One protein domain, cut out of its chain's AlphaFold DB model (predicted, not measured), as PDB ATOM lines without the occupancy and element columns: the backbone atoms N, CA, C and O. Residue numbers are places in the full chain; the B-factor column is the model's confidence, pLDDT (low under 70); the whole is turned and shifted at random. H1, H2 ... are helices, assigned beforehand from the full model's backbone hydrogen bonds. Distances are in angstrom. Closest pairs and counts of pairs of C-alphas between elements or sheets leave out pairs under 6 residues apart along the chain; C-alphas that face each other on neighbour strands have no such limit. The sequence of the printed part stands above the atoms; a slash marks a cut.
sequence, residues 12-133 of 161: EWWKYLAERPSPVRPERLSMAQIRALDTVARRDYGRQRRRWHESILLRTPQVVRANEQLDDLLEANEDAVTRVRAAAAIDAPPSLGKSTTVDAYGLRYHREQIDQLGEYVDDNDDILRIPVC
ATOM      1  N   GLU A  12       9.196   9.987 109.532       91.19
ATOM      2  CA  GLU A  12       9.154   9.894 110.998       91.19
ATOM      3  C   GLU A  12       7.726   9.731 111.527       91.19
ATOM      4  O   GLU A  12       7.459   8.886 112.386       91.19
ATOM      5  N   TRP A  13       6.784  10.511 110.988       91.56
ATOM      6  CA  TRP A  13       5.379  10.381 111.344       91.56
ATOM      7  C   TRP A  13       4.790   9.042 110.898       91.56
ATOM      8  O   TRP A  13       4.048   8.407 111.656       91.56
ATOM      9  N   TRP A  14       5.111   8.606 109.678       93.94
ATOM     10  CA  TRP A  14       4.665   7.316 109.162       93.94
ATOM     11  C   TRP A  14       5.179   6.160 110.025       93.94
ATOM     12  O   TRP A  14       4.376   5.369 110.518       93.94
ATOM     13  N   LYS A  15       6.487   6.139 110.303       93.19
ATOM     14  CA  LYS A  15       7.154   5.196 111.205       93.19
ATOM     15  C   LYS A  15       6.485   5.190 112.575       93.19
ATOM     16  O   LYS A  15       6.096   4.137 113.071       93.19
ATOM     17  N   TYR A  16       6.229   6.367 113.153       92.50
ATOM     18  CA  TYR A  16       5.527   6.473 114.431       92.50
ATOM     19  C   TYR A  16       4.139   5.806 114.402       92.50
ATOM     20  O   TYR A  16       3.756   5.100 115.339       92.50
ATOM     21  N   LEU A  17       3.355   6.016 113.344       91.81
ATOM     22  CA  LEU A  17       2.039   5.387 113.209       91.81
ATOM     23  C   LEU A  17       2.121   3.878 112.955       91.81
ATOM     24  O   LEU A  17       1.259   3.137 113.451       91.81
ATOM     25  N   ALA A  18       3.120   3.449 112.186       92.56
ATOM     26  CA  ALA A  18       3.334   2.063 111.802       92.56
ATOM     27  C   ALA A  18       3.907   1.249 112.954       92.56
ATOM     28  O   ALA A  18       3.519   0.114 113.118       92.56
ATOM     29  N   GLU A  19       4.740   1.797 113.824       91.38
ATOM     30  CA  GLU A  19       5.430   0.995 114.847       91.38
ATOM     31  C   GLU A  19       4.877   1.218 116.257       91.38
ATOM     32  O   GLU A  19       5.239   0.521 117.205       91.38
ATOM     33  N   ARG A  20       3.942   2.164 116.438       89.75
ATOM     34  CA  ARG A  20       3.289   2.334 117.742       89.75
ATOM     35  C   ARG A  20       2.515   1.067 118.125       89.75
ATOM     36  O   ARG A  20       1.894   0.448 117.250       89.75
ATOM     37  N   PRO A  21       2.450   0.740 119.429       85.88
ATOM     38  CA  PRO A  21       1.606  -0.339 119.917       85.88
ATOM     39  C   PRO A  21       0.150  -0.147 119.490       85.88
ATOM     40  O   PRO A  21      -0.412   0.947 119.615       85.88
ATOM     41  N   SER A  22      -0.471  -1.227 119.021       81.81
ATOM     42  CA  SER A  22      -1.905  -1.252 118.751       81.81
ATOM     43  C   SER A  22      -2.688  -0.976 120.041       81.81
ATOM     44  O   SER A  22      -2.354  -1.543 121.086       81.81
ATOM     45  N   PRO A  23      -3.736  -0.132 120.010       84.12
ATOM     46  CA  PRO A  23      -4.567   0.102 121.183       84.12
ATOM     47  C   PRO A  23      -5.161  -1.204 121.709       84.12
ATOM     48  O   PRO A  23      -5.870  -1.917 120.996       84.12
ATOM     49  N   VAL A  24      -4.883  -1.512 122.975       88.12
ATOM     50  CA  VAL A  24      -5.423  -2.709 123.621       88.12
ATOM     51  C   VAL A  24      -6.922  -2.532 123.803       88.12
ATOM     52  O   VAL A  24      -7.398  -1.489 124.261       88.12
ATOM     53  N   ARG A  25      -7.676  -3.570 123.443       90.56
ATOM     54  CA  ARG A  25      -9.103  -3.617 123.727       90.56
ATOM     55  C   ARG A  25      -9.307  -3.558 125.246       90.56
ATOM     56  O   ARG A  25      -8.853  -4.476 125.923       90.56
ATOM     57  N   PRO A  26     -10.009  -2.544 125.782       92.44
ATOM     58  CA  PRO A  26     -10.281  -2.491 127.210       92.44
ATOM     59  C   PRO A  26     -11.170  -3.662 127.630       92.44
ATOM     60  O   PRO A  26     -11.963  -4.179 126.831       92.44
ATOM     61  N   GLU A  27     -11.058  -4.051 128.899       93.25
ATOM     62  CA  GLU A  27     -11.912  -5.069 129.505       93.25
ATOM     63  C   GLU A  27     -13.395  -4.749 129.265       93.25
ATOM     64  O   GLU A  27     -13.835  -3.602 129.363       93.25
ATOM     65  N   ARG A  28     -14.198  -5.762 128.929       93.56
ATOM     66  CA  ARG A  28     -15.634  -5.566 128.705       93.56
ATOM     67  C   ARG A  28     -16.384  -5.560 130.035       93.56
ATOM     68  O   ARG A  28     -16.907  -6.586 130.455       93.56
ATOM     69  N   LEU A  29     -16.496  -4.390 130.651       95.19
ATOM     70  CA  LEU A  29     -17.310  -4.220 131.853       95.19
ATOM     71  C   LEU A  29     -18.808  -4.214 131.519       95.19
ATOM     72  O   LEU A  29     -19.257  -3.522 130.599       95.19
ATOM     73  N   SER A  30     -19.593  -4.943 132.306       95.25
ATOM     74  CA  SER A  30     -21.056  -4.879 132.303       95.25
ATOM     75  C   SER A  30     -21.562  -3.514 132.782       95.25
ATOM     76  O   SER A  30     -20.865  -2.762 133.466       95.25
ATOM     77  N   MET A  31     -22.828  -3.202 132.496       93.50
ATOM     78  CA  MET A  31     -23.451  -1.961 132.972       93.50
ATOM     79  C   MET A  31     -23.446  -1.833 134.501       93.50
ATOM     80  O   MET A  31     -23.341  -0.719 135.012       93.50
ATOM     81  N   ALA A  32     -23.544  -2.948 135.232       96.12
ATOM     82  CA  ALA A  32     -23.450  -2.955 136.690       96.12
ATOM     83  C   ALA A  32     -22.032  -2.597 137.159       96.12
ATOM     84  O   ALA A  32     -21.879  -1.691 137.974       96.12
ATOM     85  N   GLN A  33     -21.006  -3.215 136.566       96.44
ATOM     86  CA  GLN A  33     -19.602  -2.914 136.868       96.44
ATOM     87  C   GLN A  33     -19.255  -1.454 136.553       96.44
ATOM     88  O   GLN A  33     -18.656  -0.778 137.378       96.44
ATOM     89  N   ILE A  34     -19.720  -0.913 135.420       93.38
ATOM     90  CA  ILE A  34     -19.492   0.496 135.046       93.38
ATOM     91  C   ILE A  34     -20.133   1.471 136.048       93.38
ATOM     92  O   ILE A  34     -19.611   2.566 136.269       93.38
ATOM     93  N   ARG A  35     -21.287   1.115 136.626       94.31
ATOM     94  CA  ARG A  35     -21.951   1.922 137.662       94.31
ATOM     95  C   ARG A  35     -21.260   1.828 139.022       94.31
ATOM     96  O   ARG A  35     -21.366   2.782 139.778       94.31
ATOM     97  N   ALA A  36     -20.576   0.722 139.302       96.19
ATOM     98  CA  ALA A  36     -19.825   0.521 140.537       96.19
ATOM     99  C   ALA A  36     -18.454   1.225 140.540       96.19
ATOM    100  O   ALA A  36     -17.869   1.395 141.603       96.19
ATOM    101  N   LEU A  37     -17.941   1.638 139.373       96.00
ATOM    102  CA  LEU A  37     -16.699   2.406 139.281       96.00
ATOM    103  C   LEU A  37     -16.836   3.771 139.961       96.00
ATOM    104  O   LEU A  37     -17.825   4.481 139.759       96.00
ATOM    105  N   ASP A  38     -15.780   4.185 140.656       96.44
ATOM    106  CA  ASP A  38     -15.641   5.572 141.079       96.44
ATOM    107  C   ASP A  38     -15.499   6.527 139.872       96.44
ATOM    108  O   ASP A  38     -15.362   6.133 138.707       96.44
ATOM    109  N   THR A  39     -15.534   7.830 140.148       95.50
ATOM    110  CA  THR A  39     -15.521   8.863 139.101       95.50
ATOM    111  C   THR A  39     -14.223   8.867 138.284       95.50
ATOM    112  O   THR A  39     -14.259   9.129 137.076       95.50
ATOM    113  N   VAL A  40     -13.078   8.587 138.911       96.75
ATOM    114  CA  VAL A  40     -11.763   8.586 138.253       96.75
ATOM    115  C   VAL A  40     -11.636   7.350 137.368       96.75
ATOM    116  O   VAL A  40     -11.363   7.489 136.172       96.75
ATOM    117  N   ALA A  41     -11.934   6.171 137.910       95.62
ATOM    118  CA  ALA A  41     -11.913   4.903 137.193       95.62
ATOM    119  C   ALA A  41     -12.891   4.903 136.009       95.62
ATOM    120  O   ALA A  41     -12.552   4.469 134.907       95.62
ATOM    121  N   ARG A  42     -14.085   5.485 136.175       94.62
ATOM    122  CA  ARG A  42     -15.064   5.621 135.086       94.62
ATOM    123  C   ARG A  42     -14.569   6.530 133.958       94.62
ATOM    124  O   ARG A  42     -14.798   6.227 132.784       94.62
ATOM    125  N   ARG A  43     -13.907   7.646 134.287       95.00
ATOM    126  CA  ARG A  43     -13.293   8.538 133.283       95.00
ATOM    127  C   ARG A  43     -12.166   7.837 132.544       95.00
ATOM    128  O   ARG A  43     -12.070   7.981 131.324       95.00
ATOM    129  N   ASP A  44     -11.346   7.083 133.266       95.12
ATOM    130  CA  ASP A  44     -10.227   6.378 132.666       95.12
ATOM    131  C   ASP A  44     -10.684   5.250 131.737       95.12
ATOM    132  O   ASP A  44     -10.323   5.236 130.559       95.12
ATOM    133  N   TYR A  45     -11.620   4.419 132.198       95.06
ATOM    134  CA  TYR A  45     -12.285   3.419 131.368       95.06
ATOM    135  C   TYR A  45     -12.922   4.042 130.115       95.06
ATOM    136  O   TYR A  45     -12.791   3.530 129.001       95.06
ATOM    137  N   GLY A  46     -13.565   5.207 130.262       94.00
ATOM    138  CA  GLY A  46     -14.105   5.975 129.141       94.00
ATOM    139  C   GLY A  46     -13.039   6.434 128.139       94.00
ATOM    140  O   GLY A  46     -13.287   6.382 126.933       94.00
ATOM    141  N   ARG A  47     -11.858   6.862 128.602       92.56
ATOM    142  CA  ARG A  47     -10.717   7.207 127.734       92.56
ATOM    143  C   ARG A  47     -10.193   5.992 126.980       92.56
ATOM    144  O   ARG A  47     -10.007   6.085 125.769       92.56
ATOM    145  N   GLN A  48      -9.983   4.871 127.669       92.88
ATOM    146  CA  GLN A  48      -9.492   3.637 127.051       92.88
ATOM    147  C   GLN A  48     -10.453   3.147 125.959       92.88
ATOM    148  O   GLN A  48     -10.029   2.850 124.844       92.88
ATOM    149  N   ARG A  49     -11.766   3.161 126.233       93.69
ATOM    150  CA  ARG A  49     -12.797   2.811 125.241       93.69
ATOM    151  C   ARG A  49     -12.800   3.717 124.019       93.69
ATOM    152  O   ARG A  49     -12.928   3.200 122.917       93.69
ATOM    153  N   ARG A  50     -12.672   5.037 124.192       91.56
ATOM    154  CA  ARG A  50     -12.605   5.977 123.056       91.56
ATOM    155  C   ARG A  50     -11.383   5.703 122.190       91.56
ATOM    156  O   ARG A  50     -11.548   5.478 120.999       91.56
ATOM    157  N   ARG A  51     -10.200   5.602 122.808       90.12
ATOM    158  CA  ARG A  51      -8.946   5.286 122.104       90.12
ATOM    159  C   ARG A  51      -9.035   3.974 121.328       90.12
ATOM    160  O   ARG A  51      -8.567   3.902 120.199       90.12
ATOM    161  N   TRP A  52      -9.643   2.946 121.923       90.62
ATOM    162  CA  TRP A  52      -9.857   1.681 121.228       90.62
ATOM    163  C   TRP A  52     -10.853   1.832 120.073       90.62
ATOM    164  O   TRP A  52     -10.526   1.434 118.963       90.62
ATOM    165  N   HIS A  53     -12.020   2.454 120.279       89.38
ATOM    166  CA  HIS A  53     -13.010   2.651 119.211       89.38
ATOM    167  C   HIS A  53     -12.474   3.469 118.028       89.38
ATOM    168  O   HIS A  53     -12.758   3.121 116.888       89.38
ATOM    169  N   GLU A  54     -11.676   4.507 118.284       85.75
ATOM    170  CA  GLU A  54     -11.019   5.324 117.249       85.75
ATOM    171  C   GLU A  54     -10.032   4.519 116.388       85.75
ATOM    172  O   GLU A  54      -9.703   4.929 115.279       85.75
ATOM    173  N   SER A  55      -9.559   3.373 116.887       82.69
ATOM    174  CA  SER A  55      -8.604   2.510 116.186       82.69
ATOM    175  C   SER A  55      -9.243   1.387 115.367       82.69
ATOM    176  O   SER A  55      -8.542   0.702 114.623       82.69
ATOM    177  N   ILE A  56     -10.555   1.165 115.496       83.69
ATOM    178  CA  ILE A  56     -11.231   0.059 114.815       83.69
ATOM    179  C   ILE A  56     -11.492   0.445 113.362       83.69
ATOM    180  O   ILE A  56     -12.348   1.279 113.072       83.69
ATOM    181  N   LEU A  57     -10.818  -0.242 112.444       80.38
ATOM    182  CA  LEU A  57     -11.225  -0.286 111.046       80.38
ATOM    183  C   LEU A  57     -12.295  -1.373 110.869       80.38
ATOM    184  O   LEU A  57     -12.072  -2.536 111.214       80.38
ATOM    185  N   LEU A  58     -13.454  -1.013 110.318       82.31
ATOM    186  CA  LEU A  58     -14.470  -2.000 109.956       82.31
ATOM    187  C   LEU A  58     -13.974  -2.821 108.760       82.31
ATOM    188  O   LEU A  58     -13.800  -2.294 107.665       82.31
ATOM    189  N   ARG A  59     -13.764  -4.124 108.970       82.19
ATOM    190  CA  ARG A  59     -13.388  -5.075 107.914       82.19
ATOM    191  C   ARG A  59     -14.611  -5.450 107.081       82.19
ATOM    192  O   ARG A  59     -15.196  -6.515 107.264       82.19
ATOM    193  N   THR A  60     -15.035  -4.544 106.212       87.94
ATOM    194  CA  THR A  60     -16.093  -4.835 105.240       87.94
ATOM    195  C   THR A  60     -15.558  -5.753 104.133       87.94
ATOM    196  O   THR A  60     -14.349  -5.766 103.886       87.94
ATOM    197  N   PRO A  61     -16.421  -6.498 103.419       90.00
ATOM    198  CA  PRO A  61     -15.989  -7.308 102.277       90.00
ATOM    199  C   PRO A  61     -15.221  -6.508 101.214       90.00
ATOM    200  O   PRO A  61     -14.307  -7.032 100.590       90.00
ATOM    201  N   GLN A  62     -15.562  -5.230 101.026       87.38
ATOM    202  CA  GLN A  62     -14.874  -4.332 100.096       87.38
ATOM    203  C   GLN A  62     -13.440  -4.029 100.546       87.38
ATOM    204  O   GLN A  62     -12.536  -4.056  99.720       87.38
ATOM    205  N   VAL A  63     -13.228  -3.775 101.843       87.88
ATOM    206  CA  VAL A  63     -11.888  -3.551 102.414       87.88
ATOM    207  C   VAL A  63     -11.026  -4.803 102.283       87.88
ATOM    208  O   VAL A  63      -9.858  -4.702 101.930       87.88
ATOM    209  N   VAL A  64     -11.601  -5.981 102.544       90.50
ATOM    210  CA  VAL A  64     -10.884  -7.258 102.412       90.50
ATOM    211  C   VAL A  64     -10.432  -7.471 100.968       90.50
ATOM    212  O   VAL A  64      -9.241  -7.644 100.742       90.50
ATOM    213  N   ARG A  65     -11.343  -7.335  99.998       91.06
ATOM    214  CA  ARG A  65     -11.010  -7.473  98.571       91.06
ATOM    215  C   ARG A  65      -9.973  -6.458  98.100       91.06
ATOM    216  O   ARG A  65      -9.096  -6.807  97.324       91.06
ATOM    217  N   ALA A  66     -10.068  -5.206  98.556       90.44
ATOM    218  CA  ALA A  66      -9.086  -4.185  98.205       90.44
ATOM    219  C   ALA A  66      -7.690  -4.542  98.739       90.44
ATOM    220  O   ALA A  66      -6.710  -4.349  98.031       90.44
ATOM    221  N   ASN A  67      -7.600  -5.082  99.958       91.69
ATOM    222  CA  ASN A  67      -6.328  -5.535 100.516       91.69
ATOM    223  C   ASN A  67      -5.759  -6.734  99.745       91.69
ATOM    224  O   ASN A  67      -4.583  -6.697  99.414       91.69
ATOM    225  N   GLU A  68      -6.582  -7.735  99.415       93.50
ATOM    226  CA  GLU A  68      -6.165  -8.905  98.619       93.50
ATOM    227  C   GLU A  68      -5.595  -8.472  97.257       93.50
ATOM    228  O   GLU A  68      -4.498  -8.867  96.888       93.50
ATOM    229  N   GLN A  69      -6.278  -7.563  96.553       93.50
ATOM    230  CA  GLN A  69      -5.801  -7.041  95.267       93.50
ATOM    231  C   GLN A  69      -4.501  -6.233  95.375       93.50
ATOM    232  O   GLN A  69      -3.727  -6.183  94.417       93.50
ATOM    233  N   LEU A  70      -4.281  -5.544  96.499       93.50
ATOM    234  CA  LEU A  70      -3.029  -4.834  96.748       93.50
ATOM    235  C   LEU A  70      -1.887  -5.812  97.043       93.50
ATOM    236  O   LEU A  70      -0.793  -5.592  96.531       93.50
ATOM    237  N   ASP A  71      -2.150  -6.875  97.809       93.81
ATOM    238  CA  ASP A  71      -1.175  -7.936  98.081       93.81
ATOM    239  C   ASP A  71      -0.749  -8.616  96.766       93.81
ATOM    240  O   ASP A  71       0.440  -8.614  96.451       93.81
ATOM    241  N   ASP A  72      -1.709  -9.048  95.935       92.50
ATOM    242  CA  ASP A  72      -1.441  -9.661  94.622       92.50
ATOM    243  C   ASP A  72      -0.591  -8.748  93.716       92.50
ATOM    244  O   ASP A  72       0.299  -9.200  92.992       92.50
ATOM    245  N   LEU A  73      -0.866  -7.436  93.728       92.19
ATOM    246  CA  LEU A  73      -0.134  -6.466  92.914       92.19
ATOM    247  C   LEU A  73       1.296  -6.242  93.418       92.19
ATOM    248  O   LEU A  73       2.197  -6.038  92.601       92.19
ATOM    249  N   LEU A  74       1.509  -6.221  94.736       90.69
ATOM    250  CA  LEU A  74       2.849  -6.083  95.305       90.69
ATOM    251  C   LEU A  74       3.683  -7.336  95.042       90.69
ATOM    252  O   LEU A  74       4.796  -7.191  94.543       90.69
ATOM    253  N   GLU A  75       3.123  -8.526  95.259       89.44
ATOM    254  CA  GLU A  75       3.788  -9.804  94.969       89.44
ATOM    255  C   GLU A  75       4.172  -9.899  93.482       89.44
ATOM    256  O   GLU A  75       5.334 -10.118  93.136       89.44
ATOM    257  N   ALA A  76       3.242  -9.572  92.577       87.44
ATOM    258  CA  ALA A  76       3.533  -9.535  91.143       87.44
ATOM    259  C   ALA A  76       4.638  -8.524  90.770       87.44
ATOM    260  O   ALA A  76       5.371  -8.734  89.801       87.44
ATOM    261  N   ASN A  77       4.757  -7.416  91.508       88.31
ATOM    262  CA  ASN A  77       5.798  -6.407  91.291       88.31
ATOM    263  C   ASN A  77       7.166  -6.815  91.858       88.31
ATOM    264  O   ASN A  77       8.180  -6.310  91.363       88.31
ATOM    265  N   GLU A  78       7.211  -7.676  92.876       83.88
ATOM    266  CA  GLU A  78       8.452  -8.253  93.407       83.88
ATOM    267  C   GLU A  78       9.052  -9.260  92.418       83.88
ATOM    268  O   GLU A  78      10.250  -9.199  92.133       83.88
ATOM    269  N   ASP A  79       8.205 -10.086  91.801       78.00
ATOM    270  CA  ASP A  79       8.608 -11.095  90.812       78.00
ATOM    271  C   ASP A  79       8.857 -10.526  89.401       78.00
ATOM    272  O   ASP A  79       9.398 -11.201  88.513       78.00
ATOM    273  N   ALA A  80       8.465  -9.273  89.148       73.31
ATOM    274  CA  ALA A  80       8.587  -8.654  87.836       73.31
ATOM    275  C   ALA A  80      10.059  -8.427  87.432       73.31
ATOM    276  O   ALA A  80      10.702  -7.451  87.814       73.31
ATOM    277  N   VAL A  81      10.566  -9.281  86.534       61.03
ATOM    278  CA  VAL A  81      11.892  -9.145  85.888       61.03
ATOM    279  C   VAL A  81      11.948  -7.947  84.914       61.03
ATOM    280  O   VAL A  81      13.021  -7.477  84.535       61.03
ATOM    281  N   THR A  82      10.790  -7.432  84.484       56.94
ATOM    282  CA  THR A  82      10.688  -6.347  83.493       56.94
ATOM    283  C   THR A  82      10.573  -4.962  84.141       56.94
ATOM    284  O   THR A  82      10.121  -4.815  85.271       56.94
ATOM    285  N   ARG A  83      10.969  -3.907  83.411       59.94
ATOM    286  CA  ARG A  83      11.059  -2.523  83.928       59.94
ATOM    287  C   ARG A  83       9.727  -1.867  84.318       59.94
ATOM    288  O   ARG A  83       9.768  -0.815  84.951       59.94
ATOM    289  N   VAL A  84       8.575  -2.405  83.910       71.31
ATOM    290  CA  VAL A  84       7.273  -1.769  84.165       71.31
ATOM    291  C   VAL A  84       6.611  -2.438  85.359       71.31
ATOM    292  O   VAL A  84       6.173  -3.579  85.269       71.31
ATOM    293  N   ARG A  85       6.520  -1.702  86.468       81.56
ATOM    294  CA  ARG A  85       5.763  -2.107  87.655       81.56
ATOM    295  C   ARG A  85       4.324  -1.618  87.540       81.56
ATOM    296  O   ARG A  85       4.093  -0.465  87.167       81.56
ATOM    297  N   ALA A  86       3.371  -2.492  87.836       83.31
ATOM    298  CA  ALA A  86       1.956  -2.150  87.837       83.31
ATOM    299  C   ALA A  86       1.622  -1.230  89.022       83.31
ATOM    300  O   ALA A  86       2.267  -1.286  90.071       83.31
ATOM    301  N   ALA A  87       0.593  -0.399  88.861       89.06
ATOM    302  CA  ALA A  87       0.081   0.483  89.904       89.06
ATOM    303  C   ALA A  87      -1.431   0.289  90.071       89.06
ATOM    304  O   ALA A  87      -2.147   0.083  89.091       89.06
ATOM    305  N   ALA A  88      -1.914   0.390  91.310       90.25
ATOM    306  CA  ALA A  88      -3.336   0.351  91.629       90.25
ATOM    307  C   ALA A  88      -3.926   1.765  91.713       90.25
ATOM    308  O   ALA A  88      -3.322   2.670  92.290       90.25
ATOM    309  N   ALA A  89      -5.149   1.932  91.208       90.94
ATOM    310  CA  ALA A  89      -5.977   3.108  91.455       90.94
ATOM    311  C   ALA A  89      -7.211   2.688  92.266       90.94
ATOM    312  O   ALA A  89      -7.977   1.829  91.834       90.94
ATOM    313  N   ILE A  90      -7.402   3.292  93.443       88.38
ATOM    314  CA  ILE A  90      -8.541   3.011  94.325       88.38
ATOM    315  C   ILE A  90      -9.504   4.192  94.275       88.38
ATOM    316  O   ILE A  90      -9.193   5.275  94.775       88.38
ATOM    317  N   ASP A  91     -10.690   3.961  93.713       87.81
ATOM    318  CA  ASP A  91     -11.747   4.963  93.597       87.81
ATOM    319  C   ASP A  91     -13.047   4.535  94.296       87.81
ATOM    320  O   ASP A  91     -13.360   3.355  94.444       87.81
ATOM    321  N   ALA A  92     -13.775   5.531  94.792       82.69
ATOM    322  CA  ALA A  92     -15.040   5.440  95.509       82.69
ATOM    323  C   ALA A  92     -15.563   6.869  95.744       82.69
ATOM    324  O   ALA A  92     -14.777   7.821  95.759       82.69
ATOM    325  N   PRO A  93     -16.845   7.063  96.076       84.19
ATOM    326  CA  PRO A  93     -17.334   8.352  96.557       84.19
ATOM    327  C   PRO A  93     -16.553   8.906  97.773       84.19
ATOM    328  O   PRO A  93     -15.930   8.147  98.536       84.19
ATOM    329  N   PRO A  94     -16.543  10.237  97.984       78.19
ATOM    330  CA  PRO A  94     -15.994  10.847  99.195       78.19
ATOM    331  C   PRO A  94     -16.581  10.212 100.464       78.19
ATOM    332  O   PRO A  94     -17.692   9.692 100.440       78.19
ATOM    333  N   SER A  95     -15.847  10.259 101.579       74.69
ATOM    334  CA  SER A  95     -16.238   9.731 102.907       74.69
ATOM    335  C   SER A  95     -16.346   8.205 103.079       74.69
ATOM    336  O   SER A  95     -16.446   7.742 104.208       74.69
ATOM    337  N   LEU A  96     -16.190   7.402 102.020       79.06
ATOM    338  CA  LEU A  96     -16.190   5.927 102.105       79.06
ATOM    339  C   LEU A  96     -14.885   5.306 102.642       79.06
ATOM    340  O   LEU A  96     -14.651   4.114 102.485       79.06
ATOM    341  N   GLY A  97     -14.013   6.104 103.266       81.19
ATOM    342  CA  GLY A  97     -12.824   5.581 103.945       81.19
ATOM    343  C   GLY A  97     -11.721   5.046 103.023       81.19
ATOM    344  O   GLY A  97     -10.945   4.199 103.455       81.19
ATOM    345  N   LYS A  98     -11.610   5.535 101.778       88.69
ATOM    346  CA  LYS A  98     -10.534   5.149 100.838       88.69
ATOM    347  C   LYS A  98      -9.144   5.339 101.436       88.69
ATOM    348  O   LYS A  98      -8.407   4.378 101.604       88.69
ATOM    349  N   SER A  99      -8.821   6.577 101.815       88.50
ATOM    350  CA  SER A  99      -7.531   6.909 102.420       88.50
ATOM    351  C   SER A  99      -7.323   6.142 103.719       88.50
ATOM    352  O   SER A  99      -6.222   5.697 103.981       88.50
ATOM    353  N   THR A 100      -8.384   5.908 104.496       89.00
ATOM    354  CA  THR A 100      -8.311   5.093 105.714       89.00
ATOM    355  C   THR A 100      -7.943   3.640 105.410       89.00
ATOM    356  O   THR A 100      -7.151   3.056 106.138       89.00
ATOM    357  N   THR A 101      -8.491   3.066 104.337       89.62
ATOM    358  CA  THR A 101      -8.198   1.693 103.901       89.62
ATOM    359  C   THR A 101      -6.762   1.578 103.398       89.62
ATOM    360  O   THR A 101      -6.037   0.697 103.848       89.62
ATOM    361  N   VAL A 102      -6.326   2.511 102.546       91.50
ATOM    362  CA  VAL A 102      -4.953   2.549 102.010       91.50
ATOM    363  C   VAL A 102      -3.925   2.804 103.111       91.50
ATOM    364  O   VAL A 102      -2.930   2.091 103.185       91.50
ATOM    365  N   ASP A 103      -4.179   3.763 104.007       92.06
ATOM    366  CA  ASP A 103      -3.295   4.036 105.144       92.06
ATOM    367  C   ASP A 103      -3.225   2.799 106.058       92.06
ATOM    368  O   ASP A 103      -2.139   2.389 106.452       92.06
ATOM    369  N   ALA A 104      -4.354   2.145 106.363       91.06
ATOM    370  CA  ALA A 104      -4.358   0.931 107.182       91.06
ATOM    371  C   ALA A 104      -3.585  -0.229 106.530       91.06
ATOM    372  O   ALA A 104      -2.851  -0.931 107.228       91.06
ATOM    373  N   TYR A 105      -3.729  -0.410 105.213       93.06
ATOM    374  CA  TYR A 105      -2.963  -1.388 104.448       93.06
ATOM    375  C   TYR A 105      -1.463  -1.077 104.505       93.06
ATOM    376  O   TYR A 105      -0.679  -1.932 104.908       93.06
ATOM    377  N   GLY A 106      -1.068   0.161 104.196       94.56
ATOM    378  CA  GLY A 106       0.334   0.571 104.204       94.56
ATOM    379  C   GLY A 106       0.982   0.440 105.585       94.56
ATOM    380  O   GLY A 106       2.115  -0.016 105.690       94.56
ATOM    381  N   LEU A 107       0.272   0.797 106.662       94.00
ATOM    382  CA  LEU A 107       0.785   0.643 108.029       94.00
ATOM    383  C   LEU A 107       0.989  -0.831 108.406       94.00
ATOM    384  O   LEU A 107       1.904  -1.142 109.165       94.00
ATOM    385  N   ARG A 108       0.126  -1.731 107.917       93.81
ATOM    386  CA  ARG A 108       0.294  -3.180 108.088       93.81
ATOM    387  C   ARG A 108       1.505  -3.675 107.297       93.81
ATOM    388  O   ARG A 108       2.379  -4.285 107.898       93.81
ATOM    389  N   TYR A 109       1.571  -3.351 106.006       95.00
ATOM    390  CA  TYR A 109       2.666  -3.754 105.124       95.00
ATOM    391  C   TYR A 109       4.025  -3.273 105.650       95.00
ATOM    392  O   TYR A 109       4.973  -4.045 105.713       95.00
ATOM    393  N   HIS A 110       4.109  -2.025 106.127       95.56
ATOM    394  CA  HIS A 110       5.316  -1.501 106.773       95.56
ATOM    395  C   HIS A 110       5.764  -2.386 107.938       95.56
ATOM    396  O   HIS A 110       6.916  -2.798 107.963       95.56
ATOM    397  N   ARG A 111       4.864  -2.701 108.883       95.00
ATOM    398  CA  ARG A 111       5.193  -3.567 110.031       95.00
ATOM    399  C   ARG A 111       5.693  -4.932 109.573       95.00
ATOM    400  O   ARG A 111       6.745  -5.359 110.021       95.00
ATOM    401  N   GLU A 112       4.966  -5.576 108.663       94.75
ATOM    402  CA  GLU A 112       5.307  -6.913 108.167       94.75
ATOM    403  C   GLU A 112       6.699  -6.947 107.525       94.75
ATOM    404  O   GLU A 112       7.469  -7.864 107.789       94.75
ATOM    405  N   GLN A 113       7.055  -5.925 106.748       95.06
ATOM    406  CA  GLN A 113       8.367  -5.827 106.105       95.06
ATOM    407  C   GLN A 113       9.506  -5.631 107.114       95.06
ATOM    408  O   GLN A 113      10.558  -6.250 106.971       95.06
ATOM    409  N   ILE A 114       9.304  -4.804 108.145       95.50
ATOM    410  CA  ILE A 114      10.301  -4.626 109.211       95.50
ATOM    411  C   ILE A 114      10.422  -5.895 110.064       95.50
ATOM    412  O   ILE A 114      11.537  -6.321 110.359       95.50
ATOM    413  N   ASP A 115       9.303  -6.537 110.404       94.88
ATOM    414  CA  ASP A 115       9.284  -7.780 111.186       94.88
ATOM    415  C   ASP A 115       9.990  -8.934 110.446       94.88
ATOM    416  O   ASP A 115      10.641  -9.767 111.077       94.88
ATOM    417  N   GLN A 116       9.872  -8.993 109.114       94.81
ATOM    418  CA  GLN A 116      10.451 -10.063 108.294       94.81
ATOM    419  C   GLN A 116      11.910  -9.816 107.899       94.81
ATOM    420  O   GLN A 116      12.703 -10.756 107.884       94.81
ATOM    421  N   LEU A 117      12.259  -8.579 107.537       94.56
ATOM    422  CA  LEU A 117      13.541  -8.262 106.896       94.56
ATOM    423  C   LEU A 117      14.469  -7.408 107.769       94.56
ATOM    424  O   LEU A 117      15.611  -7.165 107.384       94.56
ATOM    425  N   GLY A 118      13.988  -6.945 108.923       94.50
ATOM    426  CA  GLY A 118      14.709  -6.044 109.815       94.50
ATOM    427  C   GLY A 118      14.548  -4.564 109.456       94.50
ATOM    428  O   GLY A 118      14.029  -4.187 108.400       94.50
ATOM    429  N   GLU A 119      15.012  -3.701 110.361       94.19
ATOM    430  CA  GLU A 119      14.944  -2.240 110.212       94.19
ATOM    431  C   GLU A 119      15.959  -1.691 109.199       94.19
ATOM    432  O   GLU A 119      15.685  -0.695 108.529       94.19
ATOM    433  N   TYR A 120      17.092  -2.370 109.042       95.38
ATOM    434  CA  TYR A 120      18.203  -1.937 108.203       95.38
ATOM    435  C   TYR A 120      18.399  -2.873 107.011       95.38
ATOM    436  O   TYR A 120      18.110  -4.073 107.069       95.38
ATOM    437  N   VAL A 121      18.796  -2.293 105.881       93.06
ATOM    438  CA  VAL A 121      19.061  -3.021 104.632       93.06
ATOM    439  C   VAL A 121      20.477  -3.594 104.629       93.06
ATOM    440  O   VAL A 121      20.730  -4.587 103.949       93.06
ATOM    441  N   ASP A 122      21.382  -2.970 105.371       92.94
ATOM    442  CA  ASP A 122      22.793  -3.303 105.477       92.94
ATOM    443  C   ASP A 122      23.180  -3.726 106.902       92.94
ATOM    444  O   ASP A 122      22.467  -3.458 107.864       92.94
ATOM    445  N   ASP A 123      24.340  -4.372 107.027       90.81
ATOM    446  CA  ASP A 123      24.824  -4.926 108.301       90.81
ATOM    447  C   ASP A 123      25.379  -3.862 109.269       90.81
ATOM    448  O   ASP A 123      25.620  -4.159 110.439       90.81
ATOM    449  N   ASN A 124      25.631  -2.639 108.788       92.06
ATOM    450  CA  ASN A 124      26.210  -1.546 109.579       92.06
ATOM    451  C   ASN A 124      25.154  -0.591 110.156       92.06
ATOM    452  O   ASN A 124      25.523   0.400 110.783       92.06
ATOM    453  N   ASP A 125      23.867  -0.876 109.945       91.31
ATOM    454  CA  ASP A 125      22.743  -0.032 110.352       91.31
ATOM    455  C   ASP A 125      22.769   1.397 109.747       91.31
ATOM    456  O   ASP A 125      22.212   2.342 110.320       91.31
ATOM    457  N   ASP A 126      23.385   1.582 108.571       89.50
ATOM    458  CA  ASP A 126      23.488   2.896 107.914       89.50
ATOM    459  C   ASP A 126      22.292   3.182 106.986       89.50
ATOM    460  O   ASP A 126      21.937   4.345 106.745       89.50
ATOM    461  N   ILE A 127      21.651   2.141 106.445       90.69
ATOM    462  CA  ILE A 127      20.600   2.254 105.430       90.69
ATOM    463  C   ILE A 127      19.280   1.720 105.981       90.69
ATOM    464  O   ILE A 127      19.027   0.519 106.021       90.69
ATOM    465  N   LEU A 128      18.380   2.638 106.339       91.75
ATOM    466  CA  LEU A 128      17.031   2.289 106.783       91.75
ATOM    467  C   LEU A 128      16.206   1.640 105.666       91.75
ATOM    468  O   LEU A 128      16.125   2.147 104.541       91.75
ATOM    469  N   ARG A 129      15.488   0.572 106.014       93.06
ATOM    470  CA  ARG A 129      14.418   0.013 105.190       93.06
ATOM    471  C   ARG A 129      13.174   0.884 105.344       93.06
ATOM    472  O   ARG A 129      12.614   1.004 106.429       93.06
ATOM    473  N   ILE A 130      12.721   1.482 104.241       93.56
ATOM    474  CA  ILE A 130      11.502   2.304 104.192       93.56
ATOM    475  C   ILE A 130      10.510   1.651 103.218       93.56
ATOM    476  O   ILE A 130      10.548   1.948 102.024       93.56
ATOM    477  N   PRO A 131       9.629   0.749 103.693       93.50
ATOM    478  CA  PRO A 131       8.745  -0.025 102.820       93.50
ATOM    479  C   PRO A 131       7.633   0.801 102.172       93.50
ATOM    480  O   PRO A 131       7.149   0.453 101.098       93.50
ATOM    481  N   VAL A 132       7.194   1.882 102.829       94.88
ATOM    482  CA  VAL A 132       6.069   2.701 102.364       94.88
ATOM    483  C   VAL A 132       6.428   4.180 102.363       94.88
ATOM    484  O   VAL A 132       6.865   4.734 103.369       94.88
ATOM    485  N   CYS A 133       6.150   4.831 101.234       93.94
ATOM    486  CA  CYS A 133       6.161   6.279 101.094       93.94
ATOM    487  C   CYS A 133       4.728   6.795 100.939       93.94
ATOM    488  O   CYS A 133       4.062   6.514  99.941       93.94
TER     489      CYS A 133
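This is residues 12 to 133 of the 161 residues of an uncharacterized protein of Microbacterium laevaniformans (UniProt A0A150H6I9). H4 and H5 make an open V, nearest where they begin, with the last turn of H1 meeting H5 near Leu 107, while H3 and short H2 form an arm at one end of the long axis. The 122 printed residues hold five named helices, H1 to H5 in order, and no named strand: all helix. The whole is loose, radius of gyration of the C-alphas 19.6 A, and only just flat, spanning 65 by 44 by 20 A.

H5, residues 98 to 117, spans 28.2 A, ending at C-alpha 117 (13.541, -8.262, 106.896). H4, residues 61 to 78, spans 26.0 A; H3, residues 39 to 54, 22.6 A. H1, residues 12 to 19, begins at C-alpha 12 (9.154, 9.894, 110.998); H2 is residues 31 to 36.

H5 touches H1 with residues 107 to 111 alone, about perpendicular at 75 degrees; closest C-alphas Leu 107 and Ala 18, 4.8 A. H4 and H5 are close but not clearly touching: C-alphas Val 63 and Thr 101, 6.6 A. H3 is apart from both. In these five helices every O i to N i+4 pair is within hydrogen-bond range.

The farthest C-alphas, Ala 36 and Thr 82, are 65.1 A apart. The printed part has no cut; links H1 to H2 and H4 to H5 are long. Residues 81 to 83 have pLDDT under 70.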